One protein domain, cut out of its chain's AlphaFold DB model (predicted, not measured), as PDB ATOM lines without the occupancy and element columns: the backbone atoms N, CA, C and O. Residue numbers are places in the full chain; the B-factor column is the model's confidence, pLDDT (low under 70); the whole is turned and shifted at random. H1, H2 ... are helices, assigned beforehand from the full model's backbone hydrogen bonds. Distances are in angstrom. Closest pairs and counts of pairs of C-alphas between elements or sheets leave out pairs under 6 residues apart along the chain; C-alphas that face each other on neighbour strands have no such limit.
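Overview. This is residues 191 to 317 of the 318 residues of the protein "Death domain-containing protein" of Ciona savignyi (UniProt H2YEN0). Helix H6 lies near the middle of a compact all-helix domain, with H2 and H5, nearly aligned, at one side and H3, H8 and H7 at the other, H8 side by side with each of its two partners. H4 bridges between H5 and H7, and H1 lies far out, touching no helix. The printed part has 127 residues with eight named helices, H1 to H8 in chain order, and no named strand. The radius of gyration of the C-alphas is 14.1 A, and the spans are 36 by 33 by 30 A.

Arrangement. Start at H1, residues 191 to 198; it is close to but not clearly touching H5, residues 258 to 270. H2, residues 202 to 211, touches H6, residues 276 to 286, at Thr 206 and His 283, their closest C-alphas, 5.9 A apart. H3, residues 227 to 237, touches H8, residues 308 to 315, at a shallow tilt of 13 degrees, opposite ways; C-alphas 233 and 310 are closest, 6.4 A apart. H4, residues 247 to 253, and H5 form a hairpin, only just touching with 3 pairs of C-alphas within 8 A. H7, residues 295 to 304, and H8 form another; C-alphas 299 and 311 are closest, 6.1 A apart. In H1 to H8 every O i to N i+4 pair is within hydrogen-bond range.

Along the chain. Find C-alpha 191 at (50.853, 4.403, 3.731), where H1 begins. H5 runs 18.8 A, H6 15.8 A and H3 15.3 A. H8 ends at C-alpha 315, (22.684, -1.234, 16.721).

Size, cuts and confidence. The C-alphas of Asn 199 and Ser 316 are farthest apart, 38.1 A. The printed part has no cut. The link from H2 to H3 is long, 15 residues. Look for pLDDT under 70 in 33 residues, among them 191 to 199 and 213 to 224.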
ATOM      1  N   GLU A 191      50.032   3.197   3.598       59.81
ATOM      2  CA  GLU A 191      50.853   4.403   3.731       59.81
ATOM      3  C   GLU A 191      51.031   5.161   2.412       59.81
ATOM      4  O   GLU A 191      50.925   6.386   2.418       59.81
ATOM      5  N   ASP A 192      51.246   4.476   1.284       58.56
ATOM      6  CA  ASP A 192      51.345   5.132  -0.028       58.56
ATOM      7  C   ASP A 192      49.988   5.716  -0.443       58.56
ATOM      8  O   ASP A 192      49.924   6.846  -0.923       58.56
ATOM      9  N   GLY A 193      48.892   4.996  -0.174       61.03
ATOM     10  CA  GLY A 193      47.529   5.501  -0.363       61.03
ATOM     11  C   GLY A 193      47.242   6.736   0.498       61.03
ATOM     12  O   GLY A 193      46.775   7.750  -0.016       61.03
ATOM     13  N   ARG A 194      47.596   6.695   1.790       64.50
ATOM     14  CA  ARG A 194      47.463   7.829   2.722       64.50
ATOM     15  C   ARG A 194      48.326   9.024   2.302       64.50
ATOM     16  O   ARG A 194      47.860  10.156   2.384       64.50
ATOM     17  N   ARG A 195      49.548   8.793   1.811       63.47
ATOM     18  CA  ARG A 195      50.477   9.843   1.359       63.47
ATOM     19  C   ARG A 195      50.074  10.449   0.010       63.47
ATOM     20  O   ARG A 195      50.246  11.648  -0.182       63.47
ATOM     21  N   ALA A 196      49.508   9.665  -0.906       61.78
ATOM     22  CA  ALA A 196      48.905  10.185  -2.134       61.78
ATOM     23  C   ALA A 196      47.676  11.056  -1.815       61.78
ATOM     24  O   ALA A 196      47.558  12.173  -2.311       61.78
ATOM     25  N   TYR A 197      46.815  10.580  -0.915       66.50
ATOM     26  CA  TYR A 197      45.605  11.271  -0.468       66.50
ATOM     27  C   TYR A 197      45.882  12.553   0.342       66.50
ATOM     28  O   TYR A 197      45.182  13.544   0.168       66.50
ATOM     29  N   GLU A 198      46.944  12.602   1.156       69.50
ATOM     30  CA  GLU A 198      47.391  13.824   1.857       69.50
ATOM     31  C   GLU A 198      47.818  14.962   0.905       69.50
ATOM     32  O   GLU A 198      47.790  16.138   1.278       69.50
ATOM     33  N   ASN A 199      48.178  14.616  -0.334       69.62
ATOM     34  CA  ASN A 199      48.496  15.562  -1.403       69.62
ATOM     35  C   ASN A 199      47.326  15.778  -2.384       69.62
ATOM     36  O   ASN A 199      47.490  16.511  -3.360       69.62
ATOM     37  N   SER A 200      46.158  15.166  -2.148       71.56
ATOM     38  CA  SER A 200      44.968  15.388  -2.970       71.56
ATOM     39  C   SER A 200      44.235  16.671  -2.576       71.56
ATOM     40  O   SER A 200      44.161  17.036  -1.403       71.56
ATOM     41  N   ILE A 201      43.626  17.321  -3.568       78.50
ATOM     42  CA  ILE A 201      42.768  18.499  -3.384       78.50
ATOM     43  C   ILE A 201      41.323  18.138  -3.003       78.50
ATOM     44  O   ILE A 201      40.540  19.034  -2.703       78.50
ATOM     45  N   ASP A 202      40.947  16.854  -2.980       78.44
ATOM     46  CA  ASP A 202      39.556  16.421  -2.750       78.44
ATOM     47  C   ASP A 202      38.970  16.937  -1.421       78.44
ATOM     48  O   ASP A 202      37.779  17.254  -1.322       78.44
ATOM     49  N   PHE A 203      39.807  17.034  -0.381       80.31
ATOM     50  CA  PHE A 203      39.407  17.568   0.923       80.31
ATOM     51  C   PHE A 203      39.123  19.073   0.850       80.31
ATOM     52  O   PHE A 203      38.130  19.555   1.395       80.31
ATOM     53  N   GLU A 204      39.949  19.805   0.101       80.69
ATOM     54  CA  GLU A 204      39.806  21.243  -0.132       80.69
ATOM     55  C   GLU A 204      38.575  21.545  -1.005       80.69
ATOM     56  O   GLU A 204      37.832  22.483  -0.717       80.69
ATOM     57  N   ILE A 205      38.294  20.710  -2.015       80.88
ATOM     58  CA  ILE A 205      37.057  20.765  -2.813       80.88
ATOM     59  C   ILE A 205      35.837  20.598  -1.903       80.88
ATOM     60  O   ILE A 205      34.952  21.453  -1.909       80.88
ATOM     61  N   THR A 206      35.823  19.558  -1.060       79.50
ATOM     62  CA  THR A 206      34.690  19.288  -0.157       79.50
ATOM     63  C   THR A 206      34.439  20.462   0.794       79.50
ATOM     64  O   THR A 206      33.302  20.897   0.963       79.50
ATOM     65  N   ILE A 207      35.501  21.025   1.385       79.88
ATOM     66  CA  ILE A 207      35.427  22.225   2.231       79.88
ATOM     67  C   ILE A 207      34.767  23.394   1.486       79.88
ATOM     68  O   ILE A 207      33.856  24.029   2.020       79.88
ATOM     69  N   ASN A 208      35.206  23.670   0.256       80.38
ATOM     70  CA  ASN A 208      34.694  24.783  -0.538       80.38
ATOM     71  C   ASN A 208      33.209  24.606  -0.899       80.38
ATOM     72  O   ASN A 208      32.460  25.580  -0.877       80.38
ATOM     73  N   GLU A 209      32.757  23.380  -1.168       77.06
ATOM     74  CA  GLU A 209      31.342  23.068  -1.420       77.06
ATOM     75  C   GLU A 209      30.469  23.249  -0.166       77.06
ATOM     76  O   GLU A 209      29.364  23.796  -0.242       77.06
ATOM     77  N   VAL A 210      30.964  22.862   1.017       77.44
ATOM     78  CA  VAL A 210      30.244  23.120   2.276       77.44
ATOM     79  C   VAL A 210      30.114  24.624   2.521       77.44
ATOM     80  O   VAL A 210      29.006  25.100   2.772       77.44
ATOM     81  N   LEU A 211      31.202  25.385   2.353       77.06
ATOM     82  CA  LEU A 211      31.209  26.851   2.465       77.06
ATOM     83  C   LEU A 211      30.264  27.543   1.466       77.06
ATOM     84  O   LEU A 211      29.682  28.574   1.792       77.06
ATOM     85  N   GLN A 212      30.081  26.973   0.272       77.38
ATOM     86  CA  GLN A 212      29.153  27.473  -0.753       77.38
ATOM     87  C   GLN A 212      27.693  27.032  -0.540       77.38
ATOM     88  O   GLN A 212      26.818  27.424  -1.309       77.38
ATOM     89  N   GLY A 213      27.399  26.222   0.484       67.75
ATOM     90  CA  GLY A 213      26.040  25.752   0.766       67.75
ATOM     91  C   GLY A 213      25.536  24.634  -0.161       67.75
ATOM     92  O   GLY A 213      24.376  24.246  -0.062       67.75
ATOM     93  N   THR A 214      26.382  24.073  -1.031       62.62
ATOM     94  CA  THR A 214      26.002  23.066  -2.048       62.62
ATOM     95  C   THR A 214      26.058  21.619  -1.536       62.62
ATOM     96  O   THR A 214      25.968  20.661  -2.307       62.62
ATOM     97  N   HIS A 215      26.226  21.439  -0.225       60.59
ATOM     98  CA  HIS A 215      26.676  20.188   0.374       60.59
ATOM     99  C   HIS A 215      25.589  19.119   0.557       60.59
ATOM    100  O   HIS A 215      25.909  17.942   0.456       60.59
ATOM    101  N   TRP A 216      24.329  19.478   0.813       55.31
ATOM    102  CA  TRP A 216      23.264  18.509   1.132       55.31
ATOM    103  C   TRP A 216      22.401  18.171  -0.097       55.31
ATOM    104  O   TRP A 216      21.263  18.626  -0.227       55.31
ATOM    105  N   ASN A 217      22.912  17.342  -1.014       55.56
ATOM    106  CA  ASN A 217      22.065  16.735  -2.044       55.56
ATOM    107  C   ASN A 217      21.437  15.428  -1.536       55.56
ATOM    108  O   ASN A 217      22.028  14.692  -0.755       55.56
ATOM    109  N   ASN A 218      20.273  15.047  -2.076       49.50
ATOM    110  CA  ASN A 218      19.640  13.746  -1.786       49.50
ATOM    111  C   ASN A 218      20.497  12.519  -2.181       49.50
ATOM    112  O   ASN A 218      20.121  11.395  -1.861       49.50
ATOM    113  N   ARG A 219      21.622  12.725  -2.883       50.31
ATOM    114  CA  ARG A 219      22.630  11.700  -3.201       50.31
ATOM    115  C   ARG A 219      23.658  11.502  -2.081       50.31
ATOM    116  O   ARG A 219      24.243  10.432  -2.006       50.31
ATOM    117  N   ASP A 220      23.824  12.480  -1.191       56.84
ATOM    118  CA  ASP A 220      24.719  12.429  -0.029       56.84
ATOM    119  C   ASP A 220      24.035  11.781   1.202       56.84
ATOM    120  O   ASP A 220      24.403  12.050   2.345       56.84
ATOM    121  N   ARG A 221      23.015  10.928   0.994       56.47
ATOM    122  CA  ARG A 221      22.331  10.169   2.061       56.47
ATOM    123  C   ARG A 221      23.264   9.107   2.642       56.47
ATOM    124  O   ARG A 221      23.253   7.943   2.255       56.47
ATOM    125  N   TRP A 222      24.101   9.541   3.570       62.97
ATOM    126  CA  TRP A 222      25.112   8.711   4.200       62.97
ATOM    127  C   TRP A 222      24.486   7.572   5.026       62.97
ATOM    128  O   TRP A 222      23.689   7.803   5.938       62.97
ATOM    129  N   LEU A 223      24.879   6.337   4.691       61.38
ATOM    130  CA  LEU A 223      24.532   5.078   5.371       61.38
ATOM    131  C   LEU A 223      23.031   4.756   5.516       61.38
ATOM    132  O   LEU A 223      22.688   3.887   6.315       61.38
ATOM    133  N   ASP A 224      22.149   5.461   4.800       65.94
ATOM    134  CA  ASP A 224      20.689   5.430   5.001       65.94
ATOM    135  C   ASP A 224      20.262   5.604   6.479       65.94
ATOM    136  O   ASP A 224      19.204   5.143   6.917       65.94
ATOM    137  N   LEU A 225      21.081   6.310   7.270       70.75
ATOM    138  CA  LEU A 225      20.818   6.539   8.688       70.75
ATOM    139  C   LEU A 225      19.648   7.517   8.882       70.75
ATOM    140  O   LEU A 225      19.655   8.611   8.307       70.75
ATOM    141  N   PRO A 226      18.682   7.211   9.770       77.19
ATOM    142  CA  PRO A 226      17.692   8.187  10.200       77.19
ATOM    143  C   PRO A 226      18.367   9.439  10.769       77.19
ATOM    144  O   PRO A 226      19.283   9.348  11.590       77.19
ATOM    145  N   HIS A 227      17.877  10.618  10.383       73.00
ATOM    146  CA  HIS A 227      18.460  11.906  10.781       73.00
ATOM    147  C   HIS A 227      18.599  12.059  12.311       73.00
ATOM    148  O   HIS A 227      19.580  12.608  12.804       73.00
ATOM    149  N   SER A 228      17.669  11.490  13.083       77.94
ATOM    150  CA  SER A 228      17.725  11.455  14.550       77.94
ATOM    151  C   SER A 228      18.904  10.652  15.117       77.94
ATOM    152  O   SER A 228      19.399  10.984  16.194       77.94
ATOM    153  N   VAL A 229      19.377   9.615  14.416       80.69
ATOM    154  CA  VAL A 229      20.581   8.857  14.789       80.69
ATOM    155  C   VAL A 229      21.840   9.576  14.319       80.69
ATOM    156  O   VAL A 229      22.785   9.679  15.097       80.69
ATOM    157  N   PHE A 230      21.825  10.157  13.115       77.81
ATOM    158  CA  PHE A 230      22.912  11.011  12.625       77.81
ATOM    159  C   PHE A 230      23.242  12.140  13.613       77.81
ATOM    160  O   PHE A 230      24.385  12.270  14.041       77.81
ATOM    161  N   VAL A 231      22.231  12.900  14.055       77.31
ATOM    162  CA  VAL A 231      22.407  14.003  15.015       77.31
ATOM    163  C   VAL A 231      22.952  13.505  16.360       77.31
ATOM    164  O   VAL A 231      23.849  14.125  16.924       77.31
ATOM    165  N   LYS A 232      22.472  12.362  16.870       82.38
ATOM    166  CA  LYS A 232      22.999  11.766  18.113       82.38
ATOM    167  C   LYS A 232      24.459  11.326  17.975       82.38
ATOM    168  O   LYS A 232      25.244  11.558  18.892       82.38
ATOM    169  N   LEU A 233      24.829  10.735  16.840       82.38
ATOM    170  CA  LEU A 233      26.201  10.327  16.543       82.38
ATOM    171  C   LEU A 233      27.128  11.548  16.405       82.38
ATOM    172  O   LEU A 233      28.221  11.544  16.970       82.38
ATOM    173  N   ALA A 234      26.660  12.623  15.764       78.75
ATOM    174  CA  ALA A 234      27.378  13.894  15.677       78.75
ATOM    175  C   ALA A 234      27.618  14.529  17.052       78.75
ATOM    176  O   ALA A 234      28.763  14.780  17.426       78.75
ATOM    177  N   LEU A 235      26.565  14.695  17.857       80.88
ATOM    178  CA  LEU A 235      26.674  15.211  19.226       80.88
ATOM    179  C   LEU A 235      27.580  14.342  20.113       80.88
ATOM    180  O   LEU A 235      28.296  14.864  20.964       80.88
ATOM    181  N   GLY A 236      27.576  13.023  19.907       82.88
ATOM    182  CA  GLY A 236      28.439  12.095  20.630       82.88
ATOM    183  C   GLY A 236      29.921  12.208  20.258       82.88
ATOM    184  O   GLY A 236      30.768  12.099  21.145       82.88
ATOM    185  N   LEU A 237      30.255  12.422  18.982       84.75
ATOM    186  CA  LEU A 237      31.642  12.545  18.497       84.75
ATOM    187  C   LEU A 237      32.226  13.953  18.671       84.75
ATOM    188  O   LEU A 237      33.441  14.101  18.791       84.75
ATOM    189  N   GLU A 238      31.380  14.979  18.715       81.12
ATOM    190  CA  GLU A 238      31.785  16.366  18.976       81.12
ATOM    191  C   GLU A 238      31.920  16.712  20.463       81.12
ATOM    192  O   GLU A 238      32.384  17.796  20.810       81.12
ATOM    193  N   LYS A 239      31.543  15.796  21.360       75.06
ATOM    194  CA  LYS A 239      31.766  15.955  22.795       75.06
ATOM    195  C   LYS A 239      33.254  15.773  23.121       75.06
ATOM    196  O   LYS A 239      33.675  14.673  23.474       75.06
ATOM    197  N   ASP A 240      34.023  16.861  23.046       62.62
ATOM    198  CA  ASP A 240      35.405  16.919  23.542       62.62
ATOM    199  C   ASP A 240      35.427  16.518  25.032       62.62
ATOM    200  O   ASP A 240      34.958  17.240  25.915       62.62
ATOM    201  N   GLY A 241      35.956  15.328  25.315       62.84
ATOM    202  CA  GLY A 241      36.122  14.797  26.662       62.84
ATOM    203  C   GLY A 241      37.465  14.093  26.769       62.84
ATOM    204  O   GLY A 241      37.758  13.217  25.969       62.84
ATOM    205  N   ALA A 242      38.267  14.434  27.781       61.94
ATOM    206  CA  ALA A 242      39.659  13.975  27.901       61.94
ATOM    207  C   ALA A 242      39.853  12.440  27.897       61.94
ATOM    208  O   ALA A 242      40.947  11.968  27.607       61.94
ATOM    209  N   ASN A 243      38.795  11.675  28.196       67.69
ATOM    210  CA  ASN A 243      38.796  10.210  28.253       67.69
ATOM    211  C   ASN A 243      37.909   9.555  27.172       67.69
ATOM    212  O   ASN A 243      37.609   8.367  27.273       67.69
ATOM    213  N   VAL A 244      37.414  10.314  26.188       77.19
ATOM    214  CA  VAL A 244      36.467   9.836  25.170       77.19
ATOM    215  C   VAL A 244      37.011  10.177  23.791       77.19
ATOM    216  O   VAL A 244      37.249  11.342  23.493       77.19
ATOM    217  N   ALA A 245      37.184   9.163  22.939       78.56
ATOM    218  CA  ALA A 245      37.648   9.369  21.574       78.56
ATOM    219  C   ALA A 245      36.670  10.258  20.791       78.56
ATOM    220  O   ALA A 245      35.466   9.988  20.720       78.56
ATOM    221  N   ASP A 246      37.210  11.324  20.221       84.38
ATOM    222  CA  ASP A 246      36.487  12.396  19.553       84.38
ATOM    223  C   ASP A 246      36.438  12.197  18.028       84.38
ATOM    224  O   ASP A 246      36.977  11.239  17.461       84.38
ATOM    225  N   TRP A 247      35.806  13.143  17.334       86.50
ATOM    226  CA  TRP A 247      35.778  13.176  15.873       86.50
ATOM    227  C   TRP A 247      37.180  13.224  15.234       86.50
ATOM    228  O   TRP A 247      37.349  12.704  14.132       86.50
ATOM    229  N   LYS A 248      38.187  13.807  15.905       88.56
ATOM    230  CA  LYS A 248      39.573  13.880  15.406       88.56
ATOM    231  C   LYS A 248      40.193  12.482  15.392       88.56
ATOM    232  O   LYS A 248      40.693  12.043  14.360       88.56
ATOM    233  N   THR A 249      40.048  11.746  16.494       87.12
ATOM    234  CA  THR A 249      40.479  10.345  16.633       87.12
ATOM    235  C   THR A 249      39.805   9.445  15.591       87.12
ATOM    236  O   THR A 249      40.459   8.603  14.974       87.12
ATOM    237  N   LEU A 250      38.503   9.645  15.343       86.12
ATOM    238  CA  LEU A 250      37.775   8.963  14.266       86.12
ATOM    239  C   LEU A 250      38.364   9.296  12.882       86.12
ATOM    240  O   LEU A 250      38.574   8.394  12.069       86.12
ATOM    241  N   ALA A 251      38.669  10.570  12.620       84.94
ATOM    242  CA  ALA A 251      39.215  11.014  11.343       84.94
ATOM    243  C   ALA A 251      40.608  10.428  11.053       84.94
ATOM    244  O   ALA A 251      40.850   9.935   9.951       84.94
ATOM    245  N   GLU A 252      41.503  10.407  12.044       85.44
ATOM    246  CA  GLU A 252      42.843   9.820  11.904       85.44
ATOM    247  C   GLU A 252      42.798   8.329  11.544       85.44
ATOM    248  O   GLU A 252      43.580   7.870  10.701       85.44
ATOM    249  N   LYS A 253      41.862   7.586  12.157       82.94
ATOM    250  CA  LYS A 253      41.625   6.155  11.903       82.94
ATOM    251  C   LYS A 253      41.047   5.884  10.518       82.94
ATOM    252  O   LYS A 253      41.390   4.870   9.919       82.94
ATOM    253  N   LEU A 254      40.239   6.802   9.990       78.88
ATOM    254  CA  LEU A 254      39.695   6.746   8.629       78.88
ATOM    255  C   LEU A 254      40.665   7.277   7.558       78.88
ATOM    256  O   LEU A 254      40.288   7.439   6.399       78.88
ATOM    257  N   GLY A 255      41.930   7.509   7.922       77.12
ATOM    258  CA  GLY A 255      42.998   7.837   6.979       77.12
ATOM    259  C   GLY A 255      43.240   9.330   6.766       77.12
ATOM    260  O   GLY A 255      44.151   9.675   6.014       77.12
ATOM    261  N   LEU A 256      42.495  10.221   7.434       81.31
ATOM    262  CA  LEU A 256      42.743  11.657   7.327       81.31
ATOM    263  C   LEU A 256      44.114  12.023   7.910       81.31
ATOM    264  O   LEU A 256      44.540  11.498   8.946       81.31
ATOM    265  N   SER A 257      44.810  12.941   7.242       82.88
ATOM    266  CA  SER A 257      46.094  13.456   7.705       82.88
ATOM    267  C   SER A 257      45.924  14.518   8.793       82.88
ATOM    268  O   SER A 257      44.908  15.214   8.876       82.88
ATOM    269  N   PHE A 258      46.971  14.701   9.599       84.38
ATOM    270  CA  PHE A 258      47.028  15.769  10.599       84.38
ATOM    271  C   PHE A 258      46.888  17.162   9.954       84.38
ATOM    272  O   PHE A 258      46.255  18.045  10.532       84.38
ATOM    273  N   LYS A 259      47.398  17.353   8.723       85.69
ATOM    274  CA  LYS A 259      47.185  18.569   7.918       85.69
ATOM    275  C   LYS A 259      45.688  18.851   7.727       85.69
ATOM    276  O   LYS A 259      45.228  19.939   8.073       85.69
ATOM    277  N   HIS A 260      44.926  17.871   7.236       85.31
ATOM    278  CA  HIS A 260      43.492  18.016   6.957       85.31
ATOM    279  C   HIS A 260      42.674  18.276   8.231       85.31
ATOM    280  O   HIS A 260      41.808  19.152   8.248       85.31
ATOM    281  N   ILE A 261      43.002  17.601   9.339       87.62
ATOM    282  CA  ILE A 261      42.335  17.816  10.635       87.62
ATOM    283  C   ILE A 261      42.567  19.247  11.151       87.62
ATOM    284  O   ILE A 261      41.619  19.902  11.586       87.62
ATOM    285  N   ASN A 262      43.792  19.777  11.053       86.75
ATOM    286  CA  ASN A 262      44.083  21.161  11.451       86.75
ATOM    287  C   ASN A 262      43.429  22.203  10.533       86.75
ATOM    288  O   ASN A 262      42.966  23.236  11.016       86.75
ATOM    289  N   GLN A 263      43.358  21.936   9.227       85.81
ATOM    290  CA  GLN A 263      42.661  22.797   8.271       85.81
ATOM    291  C   GLN A 263      41.171  22.911   8.622       85.81
ATOM    292  O   GLN A 263      40.650  24.022   8.734       85.81
ATOM    293  N   LEU A 264      40.513  21.782   8.900       87.00
ATOM    294  CA  LEU A 264      39.118  21.748   9.339       87.00
ATOM    295  C   LEU A 264      38.912  22.438  10.697       87.00
ATOM    296  O   LEU A 264      37.992  23.240  10.840       87.00
ATOM    297  N   LEU A 265      39.800  22.207  11.672       86.94
ATOM    298  CA  LEU A 265      39.784  22.916  12.960       86.94
ATOM    299  C   LEU A 265      39.891  24.437  12.796       86.94
ATOM    300  O   LEU A 265      39.207  25.176  13.503       86.94
ATOM    301  N   SER A 266      40.740  24.910  11.882       85.44
ATOM    302  CA  SER A 266      40.881  26.337  11.579       85.44
ATOM    303  C   SER A 266      39.584  26.907  10.992       85.44
ATOM    304  O   SER A 266      39.072  27.917  11.470       85.44
ATOM    305  N   LEU A 267      38.989  26.207  10.024       83.62
ATOM    306  CA  LEU A 267      37.748  26.622   9.366       83.62
ATOM    307  C   LEU A 267      36.551  26.659  10.321       83.62
ATOM    308  O   LEU A 267      35.814  27.641  10.323       83.62
ATOM    309  N   CYS A 268      36.391  25.658  11.188       83.69
ATOM    310  CA  CYS A 268      35.325  25.637  12.197       83.69
ATOM    311  C   CYS A 268      35.470  26.736  13.269       83.69
ATOM    312  O   CYS A 268      34.481  27.096  13.903       83.69
ATOM    313  N   ARG A 269      36.668  27.315  13.464       83.88
ATOM    314  CA  ARG A 269      36.850  28.518  14.304       83.88
ATOM    315  C   ARG A 269      36.394  29.799  13.607       83.88
ATOM    316  O   ARG A 269      35.937  30.714  14.282       83.88
ATOM    317  N   VAL A 270      36.536  29.875  12.282       83.62
ATOM    318  CA  VAL A 270      36.136  31.042  11.472       83.62
ATOM    319  C   VAL A 270      34.637  31.011  11.153       83.62
ATOM    320  O   VAL A 270      33.976  32.046  11.168       83.62
ATOM    321  N   HIS A 271      34.080  29.824  10.909       79.38
ATOM    322  CA  HIS A 271      32.690  29.624  10.512       79.38
ATOM    323  C   HIS A 271      31.935  28.822  11.579       79.38
ATOM    324  O   HIS A 271      31.916  27.594  11.552       79.38
ATOM    325  N   ALA A 272      31.260  29.523  12.494       71.62
ATOM    326  CA  ALA A 272      30.541  28.921  13.625       71.62
ATOM    327  C   ALA A 272      29.406  27.944  13.238       71.62
ATOM    328  O   ALA A 272      28.927  27.193  14.084       71.62
ATOM    329  N   THR A 273      28.963  27.951  11.978       72.56
ATOM    330  CA  THR A 273      27.961  27.019  11.439       72.56
ATOM    331  C   THR A 273      28.562  25.726  10.880       72.56
ATOM    332  O   THR A 273      27.808  24.797  10.612       72.56
ATOM    333  N   LEU A 274      29.887  25.630  10.699       74.62
ATOM    334  CA  LEU A 274      30.538  24.406  10.225       74.62
ATOM    335  C   LEU A 274      30.696  23.398  11.364       74.62
ATOM    336  O   LEU A 274      31.497  23.595  12.280       74.62
ATOM    337  N   ARG A 275      29.997  22.269  11.261       78.25
ATOM    338  CA  ARG A 275      30.184  21.113  12.143       78.25
ATOM    339  C   ARG A 275      31.318  20.244  11.574       78.25
ATOM    340  O   ARG A 275      31.188  19.779  10.440       78.25
ATOM    341  N   PRO A 276      32.419  19.983  12.310       81.31
ATOM    342  CA  PRO A 276      33.553  19.231  11.767       81.31
ATOM    343  C   PRO A 276      33.151  17.853  11.233       81.31
ATOM    344  O   PRO A 276      33.595  17.439  10.164       81.31
ATOM    345  N   LEU A 277      32.271  17.154  11.954       81.75
ATOM    346  CA  LEU A 277      31.854  15.818  11.555       81.75
ATOM    347  C   LEU A 277      31.028  15.826  10.260       81.75
ATOM    348  O   LEU A 277      31.220  14.949   9.429       81.75
ATOM    349  N   GLU A 278      30.165  16.819  10.042       77.12
ATOM    350  CA  GLU A 278      29.378  16.927   8.804       77.12
ATOM    351  C   GLU A 278      30.284  17.047   7.572       77.12
ATOM    352  O   GLU A 278      30.078  16.333   6.591       77.12
ATOM    353  N   VAL A 279      31.341  17.864   7.659       80.69
ATOM    354  CA  VAL A 279      32.348  18.002   6.593       80.69
ATOM    355  C   VAL A 279      33.091  16.683   6.354       80.69
ATOM    356  O   VAL A 279      33.304  16.300   5.207       80.69
ATOM    357  N   LEU A 280      33.463  15.962   7.416       82.88
ATOM    358  CA  LEU A 280      34.171  14.682   7.308       82.88
ATOM    359  C   LEU A 280      33.317  13.575   6.687       82.88
ATOM    360  O   LEU A 280      33.782  12.862   5.799       82.88
ATOM    361  N   LEU A 281      32.064  13.446   7.121       76.69
ATOM    362  CA  LEU A 281      31.137  12.438   6.606       76.69
ATOM    363  C   LEU A 281      30.807  12.687   5.130       76.69
ATOM    364  O   LEU A 281      30.783  11.740   4.345       76.69
ATOM    365  N   LEU A 282      30.638  13.957   4.741       76.12
ATOM    366  CA  LEU A 282      30.494  14.363   3.343       76.12
ATOM    367  C   LEU A 282      31.762  14.096   2.526       76.12
ATOM    368  O   LEU A 282      31.703  13.684   1.370       76.12
ATOM    369  N   HIS A 283      32.931  14.313   3.122       78.88
ATOM    370  CA  HIS A 283      34.185  14.048   2.441       78.88
ATOM    371  C   HIS A 283      34.360  12.555   2.137       78.88
ATOM    372  O   HIS A 283      34.704  12.191   1.011       78.88
ATOM    373  N   TRP A 284      34.072  11.685   3.109       77.44
ATOM    374  CA  TRP A 284      34.151  10.231   2.940       77.44
ATOM    375  C   TRP A 284      33.024   9.633   2.089       77.44
ATOM    376  O   TRP A 284      33.195   8.524   1.592       77.44
ATOM    377  N   SER A 285      31.893  10.324   1.889       70.38
ATOM    378  CA  SER A 285      30.879   9.883   0.916       70.38
ATOM    379  C   SER A 285      31.285  10.182  -0.532       70.38
ATOM    380  O   SER A 285      30.879   9.458  -1.441       70.38
ATOM    381  N   ARG A 286      32.088  11.234  -0.750       70.38
ATOM    382  CA  ARG A 286      32.498  11.715  -2.080       70.38
ATOM    383  C   ARG A 286      33.851  11.171  -2.534       70.38
ATOM    384  O   ARG A 286      34.024  10.898  -3.721       70.38
ATOM    385  N   THR A 287      34.800  10.981  -1.618       65.88
ATOM    386  CA  THR A 287      36.098  10.377  -1.947       65.88
ATOM    387  C   THR A 287      36.055   8.859  -1.909       65.88
ATOM    388  O   THR A 287      35.588   8.249  -0.950       65.88
ATOM    389  N   GLN A 288      36.665   8.234  -2.918       56.53
ATOM    390  CA  GLN A 288      37.128   6.852  -2.803       56.53
ATOM    391  C   GLN A 288      38.366   6.820  -1.895       56.53
ATOM    392  O   GLN A 288      39.497   6.684  -2.359       56.53
ATOM    393  N   SER A 289      38.142   6.982  -0.588       54.09
ATOM    394  CA  SER A 289      39.145   6.659   0.428       54.09
ATOM    395  C   SER A 289      39.650   5.223   0.199       54.09
ATOM    396  O   SER A 289      38.849   4.359  -0.177       54.09
ATOM    397  N   PRO A 290      40.942   4.917   0.442       54.53
ATOM    398  CA  PRO A 290      41.468   3.553   0.319       54.53
ATOM    399  C   PRO A 290      40.732   2.526   1.200       54.53
ATOM    400  O   PRO A 290      40.858   1.324   0.965       54.53
ATOM    401  N   VAL A 291      39.944   2.982   2.182       56.69
ATOM    402  CA  VAL A 291      38.934   2.180   2.880       56.69
ATOM    403  C   VAL A 291      37.537   2.668   2.459       56.69
ATOM    404  O   VAL A 291      37.180   3.800   2.793       56.69
ATOM    405  N   PRO A 292      36.716   1.855   1.763       61.19
ATOM    406  CA  PRO A 292      35.363   2.252   1.376       61.19
ATOM    407  C   PRO A 292      34.471   2.401   2.616       61.19
ATOM    408  O   PRO A 292      34.161   1.422   3.296       61.19
ATOM    409  N   PHE A 293      34.057   3.633   2.907       69.50
ATOM    410  CA  PHE A 293      33.384   3.971   4.157       69.50
ATOM    411  C   PHE A 293      31.893   3.598   4.135       69.50
ATOM    412  O   PHE A 293      31.061   4.251   3.509       69.50
ATOM    413  N   ASN A 294      31.559   2.522   4.844       75.56
ATOM    414  CA  ASN A 294      30.212   1.978   5.016       75.56
ATOM    415  C   ASN A 294      29.882   1.736   6.507       75.56
ATOM    416  O   ASN A 294      30.740   1.874   7.383       75.56
ATOM    417  N   LEU A 295      28.639   1.349   6.817       79.50
ATOM    418  CA  LEU A 295      28.161   1.241   8.203       79.50
ATOM    419  C   LEU A 295      28.900   0.158   9.008       79.50
ATOM    420  O   LEU A 295      29.133   0.347  10.201       79.50
ATOM    421  N   SER A 296      29.348  -0.927   8.365       81.00
ATOM    422  CA  SER A 296      30.244  -1.915   8.984       81.00
ATOM    423  C   SER A 296      31.603  -1.306   9.340       81.00
ATOM    424  O   SER A 296      32.002  -1.395  10.497       81.00
ATOM    425  N   THR A 297      32.267  -0.601   8.415       80.44
ATOM    426  CA  THR A 297      33.555   0.059   8.716       80.44
ATOM    427  C   THR A 297      33.420   1.139   9.791       80.44
ATOM    428  O   THR A 297      34.301   1.272  10.634       80.44
ATOM    429  N   LEU A 298      32.295   1.866   9.839       83.50
ATOM    430  CA  LEU A 298      32.012   2.802  10.927       83.50
ATOM    431  C   LEU A 298      31.911   2.069  12.272       83.50
ATOM    432  O   LEU A 298      32.563   2.484  13.226       83.50
ATOM    433  N   ARG A 299      31.138   0.975  12.358       85.75
ATOM    434  CA  ARG A 299      31.030   0.161  13.586       85.75
ATOM    435  C   ARG A 299      32.394  -0.401  14.017       85.75
ATOM    436  O   ARG A 299      32.721  -0.335  15.198       85.75
ATOM    437  N   GLU A 300      33.205  -0.895  13.080       85.75
ATOM    438  CA  GLU A 300      34.559  -1.401  13.349       85.75
ATOM    439  C   GLU A 300      35.503  -0.309  13.868       85.75
ATOM    440  O   GLU A 300      36.189  -0.515  14.869       85.75
ATOM    441  N   VAL A 301      35.526   0.869  13.236       86.38
ATOM    442  CA  VAL A 301      36.388   1.973  13.680       86.38
ATOM    443  C   VAL A 301      35.921   2.521  15.029       86.38
ATOM    444  O   VAL A 301      36.758   2.718  15.907       86.38
ATOM    445  N   LEU A 302      34.608   2.680  15.249       87.69
ATOM    446  CA  LEU A 302      34.044   3.051  16.556       87.69
ATOM    447  C   LEU A 302      34.444   2.057  17.659       87.69
ATOM    448  O   LEU A 302      34.743   2.480  18.777       87.69
ATOM    449  N   LEU A 303      34.518   0.758  17.344       87.38
ATOM    450  CA  LEU A 303      34.976  -0.277  18.275       87.38
ATOM    451  C   LEU A 303      36.470  -0.130  18.589       87.38
ATOM    452  O   LEU A 303      36.853  -0.176  19.757       87.38
ATOM    453  N   GLN A 304      37.303   0.119  17.574       86.62
ATOM    454  CA  GLN A 304      38.743   0.354  17.751       86.62
ATOM    455  C   GLN A 304      39.057   1.597  18.596       86.62
ATOM    456  O   GLN A 304      40.084   1.618  19.273       86.62
ATOM    457  N   ILE A 305      38.203   2.627  18.561       86.94
ATOM    458  CA  ILE A 305      38.346   3.838  19.388       86.94
ATOM    459  C   ILE A 305      37.569   3.768  20.719       86.94
ATOM    460  O   ILE A 305      37.497   4.758  21.442       86.94
ATOM    461  N   GLY A 306      36.987   2.611  21.059       83.81
ATOM    462  CA  GLY A 306      36.317   2.376  22.344       83.81
ATOM    463  C   GLY A 306      34.954   3.058  22.521       83.81
ATOM    464  O   GLY A 306      34.458   3.141  23.644       83.81
ATOM    465  N   ARG A 307      34.317   3.539  21.445       86.19
ATOM    466  CA  ARG A 307      33.018   4.239  21.475       86.19
ATOM    467  C   ARG A 307      31.833   3.269  21.469       86.19
ATOM    468  O   ARG A 307      31.004   3.272  20.558       86.19
ATOM    469  N   ALA A 308      31.757   2.431  22.503       84.56
ATOM    470  CA  ALA A 308      30.666   1.471  22.700       84.56
ATOM    471  C   ALA A 308      29.278   2.145  22.744       84.56
ATOM    472  O   ALA A 308      28.320   1.614  22.189       84.56
ATOM    473  N   ASP A 309      29.201   3.357  23.299       84.81
ATOM    474  CA  ASP A 309      27.998   4.198  23.346       84.81
ATOM    475  C   ASP A 309      27.415   4.500  21.953       84.81
ATOM    476  O   ASP A 309      26.200   4.498  21.753       84.81
ATOM    477  N   LEU A 310      28.285   4.714  20.963       85.44
ATOM    478  CA  LEU A 310      27.881   4.973  19.581       85.44
ATOM    479  C   LEU A 310      27.580   3.686  18.808       85.44
ATOM    480  O   LEU A 310      26.782   3.705  17.873       85.44
ATOM    481  N   ILE A 311      28.171   2.560  19.207       87.00
ATOM    482  CA  ILE A 311      27.860   1.245  18.635       87.00
ATOM    483  C   ILE A 311      26.465   0.795  19.070       87.00
ATOM    484  O   ILE A 311      25.697   0.338  18.227       87.00
ATOM    485  N   GLU A 312      26.097   0.971  20.341       85.44
ATOM    486  CA  GLU A 312      24.735   0.702  20.827       85.44
ATOM    487  C   GLU A 312      23.694   1.544  20.075       85.44
ATOM    488  O   GLU A 312      22.698   1.004  19.590       85.44
ATOM    489  N   LEU A 313      23.975   2.836  19.872       85.12
ATOM    490  CA  LEU A 313      23.153   3.732  19.052       85.12
ATOM    491  C   LEU A 313      23.012   3.247  17.595       85.12
ATOM    492  O   LEU A 313      21.928   3.324  17.023       85.12
ATOM    493  N   LEU A 314      24.087   2.750  16.977       83.56
ATOM    494  CA  LEU A 314      24.037   2.204  15.613       83.56
ATOM    495  C   LEU A 314      23.383   0.821  15.540       83.56
ATOM    496  O   LEU A 314      22.942   0.428  14.461       83.56
ATOM    497  N   ASN A 315      23.339   0.070  16.640       83.25
ATOM    498  CA  ASN A 315      22.684  -1.234  16.721       83.25
ATOM    499  C   ASN A 315      21.172  -1.113  16.958       83.25
ATOM    500  O   ASN A 315      20.444  -2.015  16.563       83.25
ATOM    501  N   SER A 316      20.676   0.007  17.502       78.75
ATOM    502  CA  SER A 316      19.232   0.272  17.664       78.75
ATOM    503  C   SER A 316      18.484   0.568  16.350       78.75
ATOM    504  O   SER A 316      17.377   1.101  16.378       78.75
ATOM    505  N   LEU A 317      19.122   0.310  15.207       69.75
ATOM    506  CA  LEU A 317      18.594   0.474  13.850       69.75
ATOM    507  C   LEU A 317      18.330  -0.860  13.135       69.75
ATOM    508  O   LEU A 317      17.850  -0.848  12.003       69.75
TER     509      LEU A 317